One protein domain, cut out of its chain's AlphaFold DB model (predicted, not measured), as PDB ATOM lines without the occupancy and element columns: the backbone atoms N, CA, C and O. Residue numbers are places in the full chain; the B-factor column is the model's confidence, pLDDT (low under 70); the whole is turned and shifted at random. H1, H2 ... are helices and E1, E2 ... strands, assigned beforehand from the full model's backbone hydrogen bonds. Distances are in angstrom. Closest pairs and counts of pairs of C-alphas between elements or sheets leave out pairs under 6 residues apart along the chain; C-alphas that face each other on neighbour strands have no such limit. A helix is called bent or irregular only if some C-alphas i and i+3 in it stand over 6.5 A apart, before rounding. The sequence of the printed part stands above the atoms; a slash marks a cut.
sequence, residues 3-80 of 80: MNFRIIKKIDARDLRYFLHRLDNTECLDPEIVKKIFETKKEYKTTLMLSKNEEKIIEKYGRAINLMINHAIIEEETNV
ATOM      1  N   MET A   3     -21.715 -42.313 -34.966       93.75
ATOM      2  CA  MET A   3     -22.508 -42.028 -36.162       93.75
ATOM      3  C   MET A   3     -23.967 -41.742 -35.813       93.75
ATOM      4  O   MET A   3     -24.546 -42.356 -34.919       93.75
ATOM      5  N   ASN A   4     -24.549 -40.774 -36.520       94.12
ATOM      6  CA  ASN A   4     -25.954 -40.413 -36.397       94.12
ATOM      7  C   ASN A   4     -26.718 -40.941 -37.605       94.12
ATOM      8  O   ASN A   4     -26.370 -40.617 -38.740       94.12
ATOM      9  N   PHE A   5     -27.793 -41.668 -37.339       94.56
ATOM     10  CA  PHE A   5     -28.691 -42.197 -38.351       94.56
ATOM     11  C   PHE A   5     -29.987 -41.404 -38.347       94.56
ATOM     12  O   PHE A   5     -30.486 -41.024 -37.284       94.56
ATOM     13  N   ARG A   6     -30.506 -41.131 -39.546       95.38
ATOM     14  CA  ARG A   6     -31.839 -40.554 -39.735       95.38
ATOM     15  C   ARG A   6     -32.748 -41.634 -40.273       95.38
ATOM     16  O   ARG A   6     -32.524 -42.139 -41.374       95.38
ATOM     17  N   ILE A   7     -33.754 -41.965 -39.489       94.56
ATOM     18  CA  ILE A   7     -34.591 -43.126 -39.726       94.56
ATOM     19  C   ILE A   7     -36.066 -42.740 -39.758       94.56
ATOM     20  O   ILE A   7     -36.493 -41.756 -39.152       94.56
ATOM     21  N   ILE A   8     -36.829 -43.496 -40.538       94.56
ATOM     22  CA  ILE A   8     -38.267 -43.297 -40.762       94.56
ATOM     23  C   ILE A   8     -39.123 -43.685 -39.551       94.56
ATOM     24  O   ILE A   8     -40.259 -43.239 -39.442       94.56
ATOM     25  N   LYS A   9     -38.573 -44.480 -38.626       92.44
ATOM     26  CA  LYS A   9     -39.282 -45.006 -37.459       92.44
ATOM     27  C   LYS A   9     -38.493 -44.785 -36.178       92.44
ATOM     28  O   LYS A   9     -37.264 -44.849 -36.168       92.44
ATOM     29  N   LYS A  10     -39.214 -44.571 -35.079       94.06
ATOM     30  CA  LYS A  10     -38.636 -44.557 -33.738       94.06
ATOM     31  C   LYS A  10     -38.222 -45.975 -33.346       94.06
ATOM     32  O   LYS A  10     -39.076 -46.788 -33.016       94.06
ATOM     33  N   ILE A  11     -36.922 -46.232 -33.362       93.62
ATOM     34  CA  ILE A  11     -36.312 -47.470 -32.862       93.62
ATOM     35  C   ILE A  11     -35.143 -47.112 -31.949       93.62
ATOM     36  O   ILE A  11     -34.575 -46.011 -32.048       93.62
ATOM     37  N   ASP A  12     -34.787 -48.025 -31.056       94.88
ATOM     38  CA  ASP A  12     -33.680 -47.806 -30.138       94.88
ATOM     39  C   ASP A  12     -32.318 -48.168 -30.768       94.88
ATOM     40  O   ASP A  12     -32.191 -48.519 -31.944       94.88
ATOM     41  N   ALA A  13     -31.249 -48.023 -29.984       95.25
ATOM     42  CA  ALA A  13     -29.899 -48.339 -30.438       95.25
ATOM     43  C   ALA A  13     -29.662 -49.847 -30.652       95.25
ATOM     44  O   ALA A  13     -28.752 -50.219 -31.395       95.25
ATOM     45  N   ARG A  14     -30.427 -50.715 -29.983       95.50
ATOM     46  CA  ARG A  14     -30.332 -52.169 -30.131       95.50
ATOM     47  C   ARG A  14     -30.957 -52.592 -31.454       95.50
ATOM     48  O   ARG A  14     -30.289 -53.277 -32.224       95.50
ATOM     49  N   ASP A  15     -32.154 -52.105 -31.744       95.44
ATOM     50  CA  ASP A  15     -32.867 -52.361 -32.996       95.44
ATOM     51  C   ASP A  15     -32.079 -51.828 -34.195       95.44
ATOM     52  O   ASP A  15     -31.858 -52.526 -35.181       95.44
ATOM     53  N   LEU A  16     -31.562 -50.599 -34.093       95.62
ATOM     54  CA  LEU A  16     -30.747 -50.017 -35.157       95.62
ATOM     55  C   LEU A  16     -29.485 -50.846 -35.433       95.62
ATOM     56  O   LEU A  16     -29.080 -51.000 -36.585       95.62
ATOM     57  N   ARG A  17     -28.862 -51.387 -34.381       95.75
ATOM     58  CA  ARG A  17     -27.705 -52.271 -34.522       95.75
ATOM     59  C   ARG A  17     -28.096 -53.596 -35.175       95.75
ATOM     60  O   ARG A  17     -27.360 -54.056 -36.041       95.75
ATOM     61  N   TYR A  18     -29.245 -54.171 -34.824       94.94
ATOM     62  CA  TYR A  18     -29.780 -55.357 -35.498       94.94
ATOM     63  C   TYR A  18     -29.912 -55.136 -37.014       94.94
ATOM     64  O   TYR A  18     -29.348 -55.908 -37.790       94.94
ATOM     65  N   PHE A  19     -30.535 -54.032 -37.445       94.06
ATOM     66  CA  PHE A  19     -30.653 -53.713 -38.874       94.06
ATOM     67  C   PHE A  19     -29.300 -53.493 -39.549       94.06
ATOM     68  O   PHE A  19     -29.102 -53.956 -40.668       94.06
ATOM     69  N   LEU A  20     -28.355 -52.832 -38.871       94.31
ATOM     70  CA  LEU A  20     -27.013 -52.594 -39.407       94.31
ATOM     71  C   LEU A  20     -26.285 -53.903 -39.745       94.31
ATOM     72  O   LEU A  20     -25.693 -54.002 -40.815       94.31
ATOM     73  N   HIS A  21     -26.343 -54.902 -38.860       93.19
ATOM     74  CA  HIS A  21     -25.716 -56.209 -39.102       93.19
ATOM     75  C   HIS A  21     -26.438 -57.015 -40.184       93.19
ATOM     76  O   HIS A  21     -25.803 -57.800 -40.882       93.19
ATOM     77  N   ARG A  22     -27.744 -56.796 -40.380       90.19
ATOM     78  CA  ARG A  22     -28.503 -57.472 -41.440       90.19
ATOM     79  C   ARG A  22     -28.083 -57.038 -42.845       90.19
ATOM     80  O   ARG A  22     -28.180 -57.840 -43.771       90.19
ATOM     81  N   LEU A  23     -27.573 -55.811 -42.987       89.44
ATOM     82  CA  LEU A  23     -27.165 -55.258 -44.280       89.44
ATOM     83  C   LEU A  23     -26.085 -56.072 -44.978       89.44
ATOM     84  O   LEU A  23     -26.014 -56.036 -46.201       89.44
ATOM     85  N   ASP A  24     -25.251 -56.804 -44.236       79.50
ATOM     86  CA  ASP A  24     -24.155 -57.554 -44.848       79.50
ATOM     87  C   ASP A  24     -24.654 -58.655 -45.803       79.50
ATOM     88  O   ASP A  24     -23.928 -59.041 -46.715       79.50
ATOM     89  N   ASN A  25     -25.923 -59.061 -45.657       78.06
ATOM     90  CA  ASN A  25     -26.603 -60.051 -46.493       78.06
ATOM     91  C   ASN A  25     -27.609 -59.441 -47.493       78.06
ATOM     92  O   ASN A  25     -28.343 -60.181 -48.144       78.06
ATOM     93  N   THR A  26     -27.700 -58.111 -47.607       75.00
ATOM     94  CA  THR A  26     -28.666 -57.453 -48.504       75.00
ATOM     95  C   THR A  26     -28.024 -57.149 -49.859       75.00
ATOM     96  O   THR A  26     -27.187 -56.250 -49.965       75.00
ATOM     97  N   GLU A  27     -28.440 -57.872 -50.904       71.12
ATOM     98  CA  GLU A  27     -27.913 -57.712 -52.272       71.12
ATOM     99  C   GLU A  27     -28.827 -56.898 -53.200       71.12
ATOM    100  O   GLU A  27     -28.343 -56.272 -54.143       71.12
ATOM    101  N   CYS A  28     -30.139 -56.859 -52.936       79.69
ATOM    102  CA  CYS A  28     -31.108 -56.190 -53.801       79.69
ATOM    103  C   CYS A  28     -32.043 -55.279 -53.000       79.69
ATOM    104  O   CYS A  28     -32.523 -55.654 -51.932       79.69
ATOM    105  N   LEU A  29     -32.300 -54.080 -53.527       85.69
ATOM    106  CA  LEU A  29     -33.273 -53.143 -52.973       85.69
ATOM    107  C   LEU A  29     -34.533 -53.164 -53.833       85.69
ATOM    108  O   LEU A  29     -34.465 -52.874 -55.026       85.69
ATOM    109  N   ASP A  30     -35.677 -53.437 -53.212       89.38
ATOM    110  CA  ASP A  30     -36.987 -53.258 -53.842       89.38
ATOM    111  C   ASP A  30     -37.218 -51.770 -54.209       89.38
ATOM    112  O   ASP A  30     -37.236 -50.915 -53.309       89.38
ATOM    113  N   PRO A  31     -37.411 -51.435 -55.503       90.19
ATOM    114  CA  PRO A  31     -37.676 -50.070 -55.955       90.19
ATOM    115  C   PRO A  31     -38.882 -49.399 -55.282       90.19
ATOM    116  O   PRO A  31     -38.834 -48.190 -55.035       90.19
ATOM    117  N   GLU A  32     -39.937 -50.147 -54.946       92.19
ATOM    118  CA  GLU A  32     -41.132 -49.593 -54.294       92.19
ATOM    119  C   GLU A  32     -40.827 -49.163 -52.857       92.19
ATOM    120  O   GLU A  32     -41.209 -48.072 -52.417       92.19
ATOM    121  N   ILE A  33     -40.037 -49.965 -52.136       92.25
ATOM    122  CA  ILE A  33     -39.548 -49.598 -50.805       92.25
ATOM    123  C   ILE A  33     -38.644 -48.369 -50.905       92.25
ATOM    124  O   ILE A  33     -38.783 -47.433 -50.117       92.25
ATOM    125  N   VAL A  34     -37.746 -48.318 -51.893       93.50
ATOM    126  CA  VAL A  34     -36.863 -47.163 -52.107       93.50
ATOM    127  C   VAL A  34     -37.674 -45.887 -52.331       93.50
ATOM    128  O   VAL A  34     -37.422 -44.880 -51.662       93.50
ATOM    129  N   LYS A  35     -38.684 -45.928 -53.207       93.56
ATOM    130  CA  LYS A  35     -39.604 -44.810 -53.438       93.56
ATOM    131  C   LYS A  35     -40.271 -44.362 -52.136       93.56
ATOM    132  O   LYS A  35     -40.180 -43.185 -51.780       93.56
ATOM    133  N   LYS A  36     -40.832 -45.304 -51.370       92.88
ATOM    134  CA  LYS A  36     -41.451 -45.030 -50.064       92.88
ATOM    135  C   LYS A  36     -40.474 -44.360 -49.099       92.88
ATOM    136  O   LYS A  36     -40.853 -43.409 -48.418       92.88
ATOM    137  N   ILE A  37     -39.207 -44.781 -49.054       94.00
ATOM    138  CA  ILE A  37     -38.189 -44.127 -48.216       94.00
ATOM    139  C   ILE A  37     -37.994 -42.677 -48.643       94.00
ATOM    140  O   ILE A  37     -37.897 -41.814 -47.773       94.00
ATOM    141  N   PHE A  38     -37.901 -42.376 -49.939       93.50
ATOM    142  CA  PHE A  38     -37.701 -41.002 -50.412       93.50
ATOM    143  C   PHE A  38     -38.891 -40.091 -50.103       93.50
ATOM    144  O   PHE A  38     -38.674 -38.952 -49.688       93.50
ATOM    145  N   GLU A  39     -40.111 -40.609 -50.214       94.06
ATOM    146  CA  GLU A  39     -41.349 -39.890 -49.894       94.06
ATOM    147  C   GLU A  39     -41.574 -39.747 -48.378       94.06
ATOM    148  O   GLU A  39     -42.198 -38.790 -47.916       94.06
ATOM    149  N   THR A  40     -41.012 -40.655 -47.574       93.38
ATOM    150  CA  THR A  40     -41.171 -40.650 -46.115       93.38
ATOM    151  C   THR A  40     -40.172 -39.717 -45.425       93.38
ATOM    152  O   THR A  40     -38.948 -39.753 -45.640       93.38
ATOM    153  N   LYS A  41     -40.690 -38.900 -44.505       91.38
ATOM    154  CA  LYS A  41     -39.877 -38.010 -43.674       91.38
ATOM    155  C   LYS A  41     -39.119 -38.811 -42.606       91.38
ATOM    156  O   LYS A  41     -39.694 -39.578 -41.845       91.38
ATOM    157  N   LYS A  42     -37.799 -38.620 -42.542       92.62
ATOM    158  CA  LYS A  42     -36.880 -39.341 -41.637       92.62
ATOM    159  C   LYS A  42     -36.650 -38.518 -40.372       92.62
ATOM    160  O   LYS A  42     -35.593 -37.906 -40.203       92.62
ATOM    161  N   GLU A  43     -37.694 -38.400 -39.561       93.56
ATOM    162  CA  GLU A  43     -37.735 -37.477 -38.416       93.56
ATOM    163  C   GLU A  43     -36.970 -37.988 -37.197       93.56
ATOM    164  O   GLU A  43     -36.540 -37.200 -36.352       93.56
ATOM    165  N   TYR A  44     -36.758 -39.297 -37.113       95.75
ATOM    166  CA  TYR A  44     -36.124 -39.907 -35.960       95.75
ATOM    167  C   TYR A  44     -34.613 -39.925 -36.134       95.75
ATOM    168  O   TYR A  44     -34.075 -40.245 -37.198       95.75
ATOM    169  N   LYS A  45     -33.916 -39.570 -35.057       94.81
ATOM    170  CA  LYS A  45     -32.462 -39.579 -34.996       94.81
ATOM    171  C   LYS A  45     -32.018 -40.542 -33.911       94.81
ATOM    172  O   LYS A  45     -32.302 -40.314 -32.739       94.81
ATOM    173  N   THR A  46     -31.238 -41.537 -34.306       95.75
ATOM    174  CA  THR A  46     -30.627 -42.488 -33.376       95.75
ATOM    175  C   THR A  46     -29.119 -42.483 -33.593       95.75
ATOM    176  O   THR A  46     -28.625 -42.427 -34.720       95.75
ATOM    177  N   THR A  47     -28.363 -42.465 -32.500       95.00
ATOM    178  CA  THR A  47     -26.899 -42.456 -32.527       95.00
ATOM    179  C   THR A  47     -26.382 -43.838 -32.157       95.00
ATOM    180  O   THR A  47     -26.796 -44.381 -31.135       95.00
ATOM    181  N   LEU A  48     -25.397 -44.344 -32.904       95.38
ATOM    182  CA  LEU A  48     -24.594 -45.492 -32.487       95.38
ATOM    183  C   LEU A  48     -23.138 -45.101 -32.246       95.38
ATOM    184  O   LEU A  48     -22.546 -44.306 -32.983       95.38
ATOM    185  N   MET A  49     -22.557 -45.702 -31.210       96.12
ATOM    186  CA  MET A  49     -21.112 -45.866 -31.108       96.12
ATOM    187  C   MET A  49     -20.759 -47.175 -31.809       96.12
ATOM    188  O   MET A  49     -21.215 -48.240 -31.393       96.12
ATOM    189  N   LEU A  50     -20.013 -47.059 -32.901       94.38
ATOM    190  CA  LEU A  50     -19.678 -48.168 -33.781       94.38
ATOM    191  C   LEU A  50     -18.438 -48.896 -33.269       94.38
ATOM    192  O   LEU A  50     -17.450 -48.260 -32.884       94.38
ATOM    193  N   SER A  51     -18.503 -50.221 -33.295       95.44
ATOM    194  CA  SER A  51     -17.344 -51.104 -33.192       95.44
ATOM    195  C   SER A  51     -16.535 -51.104 -34.495       95.44
ATOM    196  O   SER A  51     -17.028 -50.700 -35.546       95.44
ATOM    197  N   LYS A  52     -15.310 -51.642 -34.454       94.44
ATOM    198  CA  LYS A  52     -14.457 -51.781 -35.647       94.44
ATOM    199  C   LYS A  52     -15.109 -52.597 -36.772       94.44
ATOM    200  O   LYS A  52     -14.834 -52.353 -37.937       94.44
ATOM    201  N   ASN A  53     -15.952 -53.576 -36.435       91.19
ATOM    202  CA  ASN A  53     -16.652 -54.377 -37.443       91.19
ATOM    203  C   ASN A  53     -17.793 -53.583 -38.079       91.19
ATOM    204  O   ASN A  53     -17.969 -53.617 -39.290       91.19
ATOM    205  N   GLU A  54     -18.524 -52.817 -37.274       93.81
ATOM    206  CA  GLU A  54     -19.601 -51.959 -37.766       93.81
ATOM    207  C   GLU A  54     -19.060 -50.826 -38.643       93.81
ATOM    208  O   GLU A  54     -19.679 -50.495 -39.645       93.81
ATOM    209  N   GLU A  55     -17.882 -50.280 -38.325       94.38
ATOM    210  CA  GLU A  55     -17.194 -49.293 -39.169       94.38
ATOM    211  C   GLU A  55     -16.965 -49.814 -40.594       94.38
ATOM    212  O   GLU A  55     -17.255 -49.090 -41.543       94.38
ATOM    213  N   LYS A  56     -16.582 -51.086 -40.763       92.19
ATOM    214  CA  LYS A  56     -16.419 -51.703 -42.093       92.19
ATOM    215  C   LYS A  56     -17.730 -51.770 -42.878       92.19
ATOM    216  O   LYS A  56     -17.729 -51.551 -44.087       92.19
ATOM    217  N   ILE A  57     -18.849 -52.036 -42.200       91.00
ATOM    218  CA  ILE A  57     -20.180 -52.019 -42.828       91.00
ATOM    219  C   ILE A  57     -20.486 -50.600 -43.318       91.00
ATOM    220  O   ILE A  57     -20.914 -50.412 -44.456       91.00
ATOM    221  N   ILE A  58     -20.211 -49.578 -42.500       91.62
ATOM    222  CA  ILE A  58     -20.395 -48.181 -42.914       91.62
ATOM    223  C   ILE A  58     -19.509 -47.835 -44.113       91.62
ATOM    224  O   ILE A  58     -19.988 -47.195 -45.042       91.62
ATOM    225  N   GLU A  59     -18.246 -48.255 -44.118       92.12
ATOM    226  CA  GLU A  59     -17.309 -47.992 -45.215       92.12
ATOM    227  C   GLU A  59     -17.750 -48.652 -46.530       92.12
ATOM    228  O   GLU A  59     -17.689 -48.005 -47.574       92.12
ATOM    229  N   LYS A  60     -18.279 -49.885 -46.476       90.19
ATOM    230  CA  LYS A  60     -18.814 -50.621 -47.638       90.19
ATOM    231  C   LYS A  60     -19.936 -49.853 -48.346       90.19
ATOM    232  O   LYS A  60     -19.935 -49.759 -49.570       90.19
ATOM    233  N   TYR A  61     -20.886 -49.295 -47.591       89.81
ATOM    234  CA  TYR A  61     -22.056 -48.603 -48.158       89.81
ATOM    235  C   TYR A  61     -21.886 -47.078 -48.262       89.81
ATOM    236  O   TYR A  61     -22.632 -46.404 -48.979       89.81
ATOM    237  N   GLY A  62     -20.935 -46.499 -47.532       90.75
ATOM    238  CA  GLY A  62     -20.666 -45.066 -47.488       90.75
ATOM    239  C   GLY A  62     -21.924 -44.232 -47.227       90.75
ATOM    240  O   GLY A  62     -22.624 -44.387 -46.225       90.75
ATOM    241  N   ARG A  63     -22.240 -43.323 -48.159       89.44
ATOM    242  CA  ARG A  63     -23.401 -42.419 -48.053       89.44
ATOM    243  C   ARG A  63     -24.747 -43.143 -48.147       89.44
ATOM    244  O   ARG A  63     -25.744 -42.607 -47.665       89.44
ATOM    245  N   ALA A  64     -24.778 -44.341 -48.732       91.50
ATOM    246  CA  ALA A  64     -26.005 -45.107 -48.913       91.50
ATOM    247  C   ALA A  64     -26.485 -45.781 -47.622       91.50
ATOM    248  O   ALA A  64     -27.633 -46.205 -47.563       91.50
ATOM    249  N   ILE A  65     -25.677 -45.835 -46.555       93.38
ATOM    250  CA  ILE A  65     -26.031 -46.586 -45.342       93.38
ATOM    251  C   ILE A  65     -27.372 -46.166 -44.719       93.38
ATOM    252  O   ILE A  65     -28.143 -47.014 -44.283       93.38
ATOM    253  N   ASN A  66     -27.705 -44.870 -44.727       93.19
ATOM    254  CA  ASN A  66     -29.007 -44.414 -44.231       93.19
ATOM    255  C   ASN A  66     -30.159 -44.943 -45.096       93.19
ATOM    256  O   ASN A  66     -31.217 -45.254 -44.560       93.19
ATOM    257  N   LEU A  67     -29.977 -45.036 -46.416       93.94
ATOM    258  CA  LEU A  67     -30.973 -45.633 -47.307       93.94
ATOM    259  C   LEU A  67     -31.121 -47.127 -47.000       93.94
ATOM    260  O   LEU A  67     -32.239 -47.575 -46.779       93.94
ATOM    261  N   MET A  68     -30.002 -47.851 -46.903       93.94
ATOM    262  CA  MET A  68     -29.981 -49.293 -46.631       93.94
ATOM    263  C   MET A  68     -30.681 -49.638 -45.313       93.94
ATOM    264  O   MET A  68     -31.526 -50.523 -45.273       93.94
ATOM    265  N   ILE A  69     -30.392 -48.900 -44.237       94.62
ATOM    266  CA  ILE A  69     -31.049 -49.119 -42.942       94.62
ATOM    267  C   ILE A  69     -32.548 -48.848 -43.031       94.62
ATOM    268  O   ILE A  69     -33.341 -49.626 -42.513       94.62
ATOM    269  N   ASN A  70     -32.960 -47.752 -43.676       95.00
ATOM    270  CA  ASN A  70     -34.385 -47.458 -43.818       95.00
ATOM    271  C   ASN A  70     -35.103 -48.498 -44.683       95.00
ATOM    272  O   ASN A  70     -36.258 -48.799 -44.408       95.00
ATOM    273  N   HIS A  71     -34.424 -49.063 -45.679       94.38
ATOM    274  CA  HIS A  71     -34.947 -50.176 -46.468       94.38
ATOM    275  C   HIS A  71     -35.159 -51.411 -45.598       94.38
ATOM    276  O   HIS A  71     -36.291 -51.874 -45.512       94.38
ATOM    277  N   ALA A  72     -34.141 -51.835 -44.845       92.62
ATOM    278  CA  ALA A  72     -34.247 -52.972 -43.931       92.62
ATOM    279  C   ALA A  72     -35.359 -52.795 -42.877       92.62
ATOM    280  O   ALA A  72     -36.036 -53.760 -42.530       92.62
ATOM    281  N   ILE A  73     -35.583 -51.563 -42.396       93.50
ATOM    282  CA  ILE A  73     -36.682 -51.246 -41.470       93.50
ATOM    283  C   ILE A  73     -38.051 -51.470 -42.132       93.50
ATOM    284  O   ILE A  73     -38.909 -52.099 -41.522       93.50
ATOM    285  N   ILE A  74     -38.279 -50.964 -43.351       92.19
ATOM    286  CA  ILE A  74     -39.571 -51.140 -44.050       92.19
ATOM    287  C   ILE A  74     -39.780 -52.595 -44.455       92.19
ATOM    288  O   ILE A  74     -40.890 -53.111 -44.347       92.19
ATOM    289  N   GLU A  75     -38.727 -53.244 -44.942       89.94
ATOM    290  CA  GLU A  75     -38.759 -54.648 -45.341       89.94
ATOM    291  C   GLU A  75     -39.177 -55.539 -44.164       89.94
ATOM    292  O   GLU A  75     -40.026 -56.408 -44.328       89.94
ATOM    293  N   GLU A  76     -38.656 -55.280 -42.961       88.88
ATOM    294  CA  GLU A  76     -39.080 -55.986 -41.748       88.88
ATOM    295  C   GLU A  76     -40.551 -55.735 -41.399       88.88
ATOM    296  O   GLU A  76     -41.243 -56.663 -41.004       88.88
ATOM    297  N   GLU A  77     -41.060 -54.511 -41.562       85.19
ATOM    298  CA  GLU A  77     -42.481 -54.225 -41.310       85.19
ATOM    299  C   GLU A  77     -43.420 -54.887 -42.317       85.19
ATOM    300  O   GLU A  77     -44.569 -55.159 -41.987       85.19
ATOM    301  N   THR A  78     -42.955 -55.087 -43.549       81.00
ATOM    302  CA  THR A  78     -43.781 -55.623 -44.641       81.00
ATOM    303  C   THR A  78     -43.815 -57.155 -44.630       81.00
ATOM    304  O   THR A  78     -44.747 -57.744 -45.165       81.00
ATOM    305  N   ASN A  79     -42.829 -57.801 -43.999       65.50
ATOM    306  CA  ASN A  79     -42.747 -59.258 -43.848       65.50
ATOM    307  C   ASN A  79     -43.444 -59.790 -42.571       65.50
ATOM    308  O   ASN A  79     -43.185 -60.927 -42.171       65.50
ATOM    309  N   VAL A  80     -44.315 -58.987 -41.943       46.88
ATOM    310  CA  VAL A  80     -45.177 -59.367 -40.802       46.88
ATOM    311  C   VAL A  80     -46.634 -59.458 -41.236       46.88
ATOM    312  O   VAL A  80     -47.098 -58.532 -41.937       46.88
TER     313      VAL A  80
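This is residues 3 to 80 of the 80 residues of an uncharacterized protein of Methanococcus maripaludis (strain C6 / ATCC BAA-1332) (UniProt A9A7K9). Arm H3b of bent helix H3 runs through the middle, crossed by H1 and H2; the antiparallel ribbon E1 E2 packs on H3b and H1. The printed part has 78 residues, class mostly helix, in the order E1, H1, H2, E2, H3. It is compact, radius of gyration of the C-alphas 11.7 A, spans 32 by 26 by 24 A.

E1, residues 3 to 7, is antiparallel to E2, residues 44 to 49; N 5 and O 46 are within hydrogen-bond range, 2.9 A. H1, residues 13 to 25, touches residues 68 to 73 alone of H3b, residues 63 to 78; closest C-alphas Phe 19 and Ile 69, 6.1 A. H2, residues 31 to 39, touches H3b; closest C-alphas Ile 33 and His 71, 6.3 A. Every O i to N i+4 pair in H2 is within range.

E1 begins at C-alpha 3 (-22.508, -42.028, -36.162). H3, residues 52 to 78, one helix by its hydrogen bonds, is bent: C-alphas 60 and 63 are 9.4 A apart. H3b is irregular, C-alphas 63 and 66 being 7.1 A apart.

The printed part has no cut; residues 79 to 80 are under 70 in pLDDT.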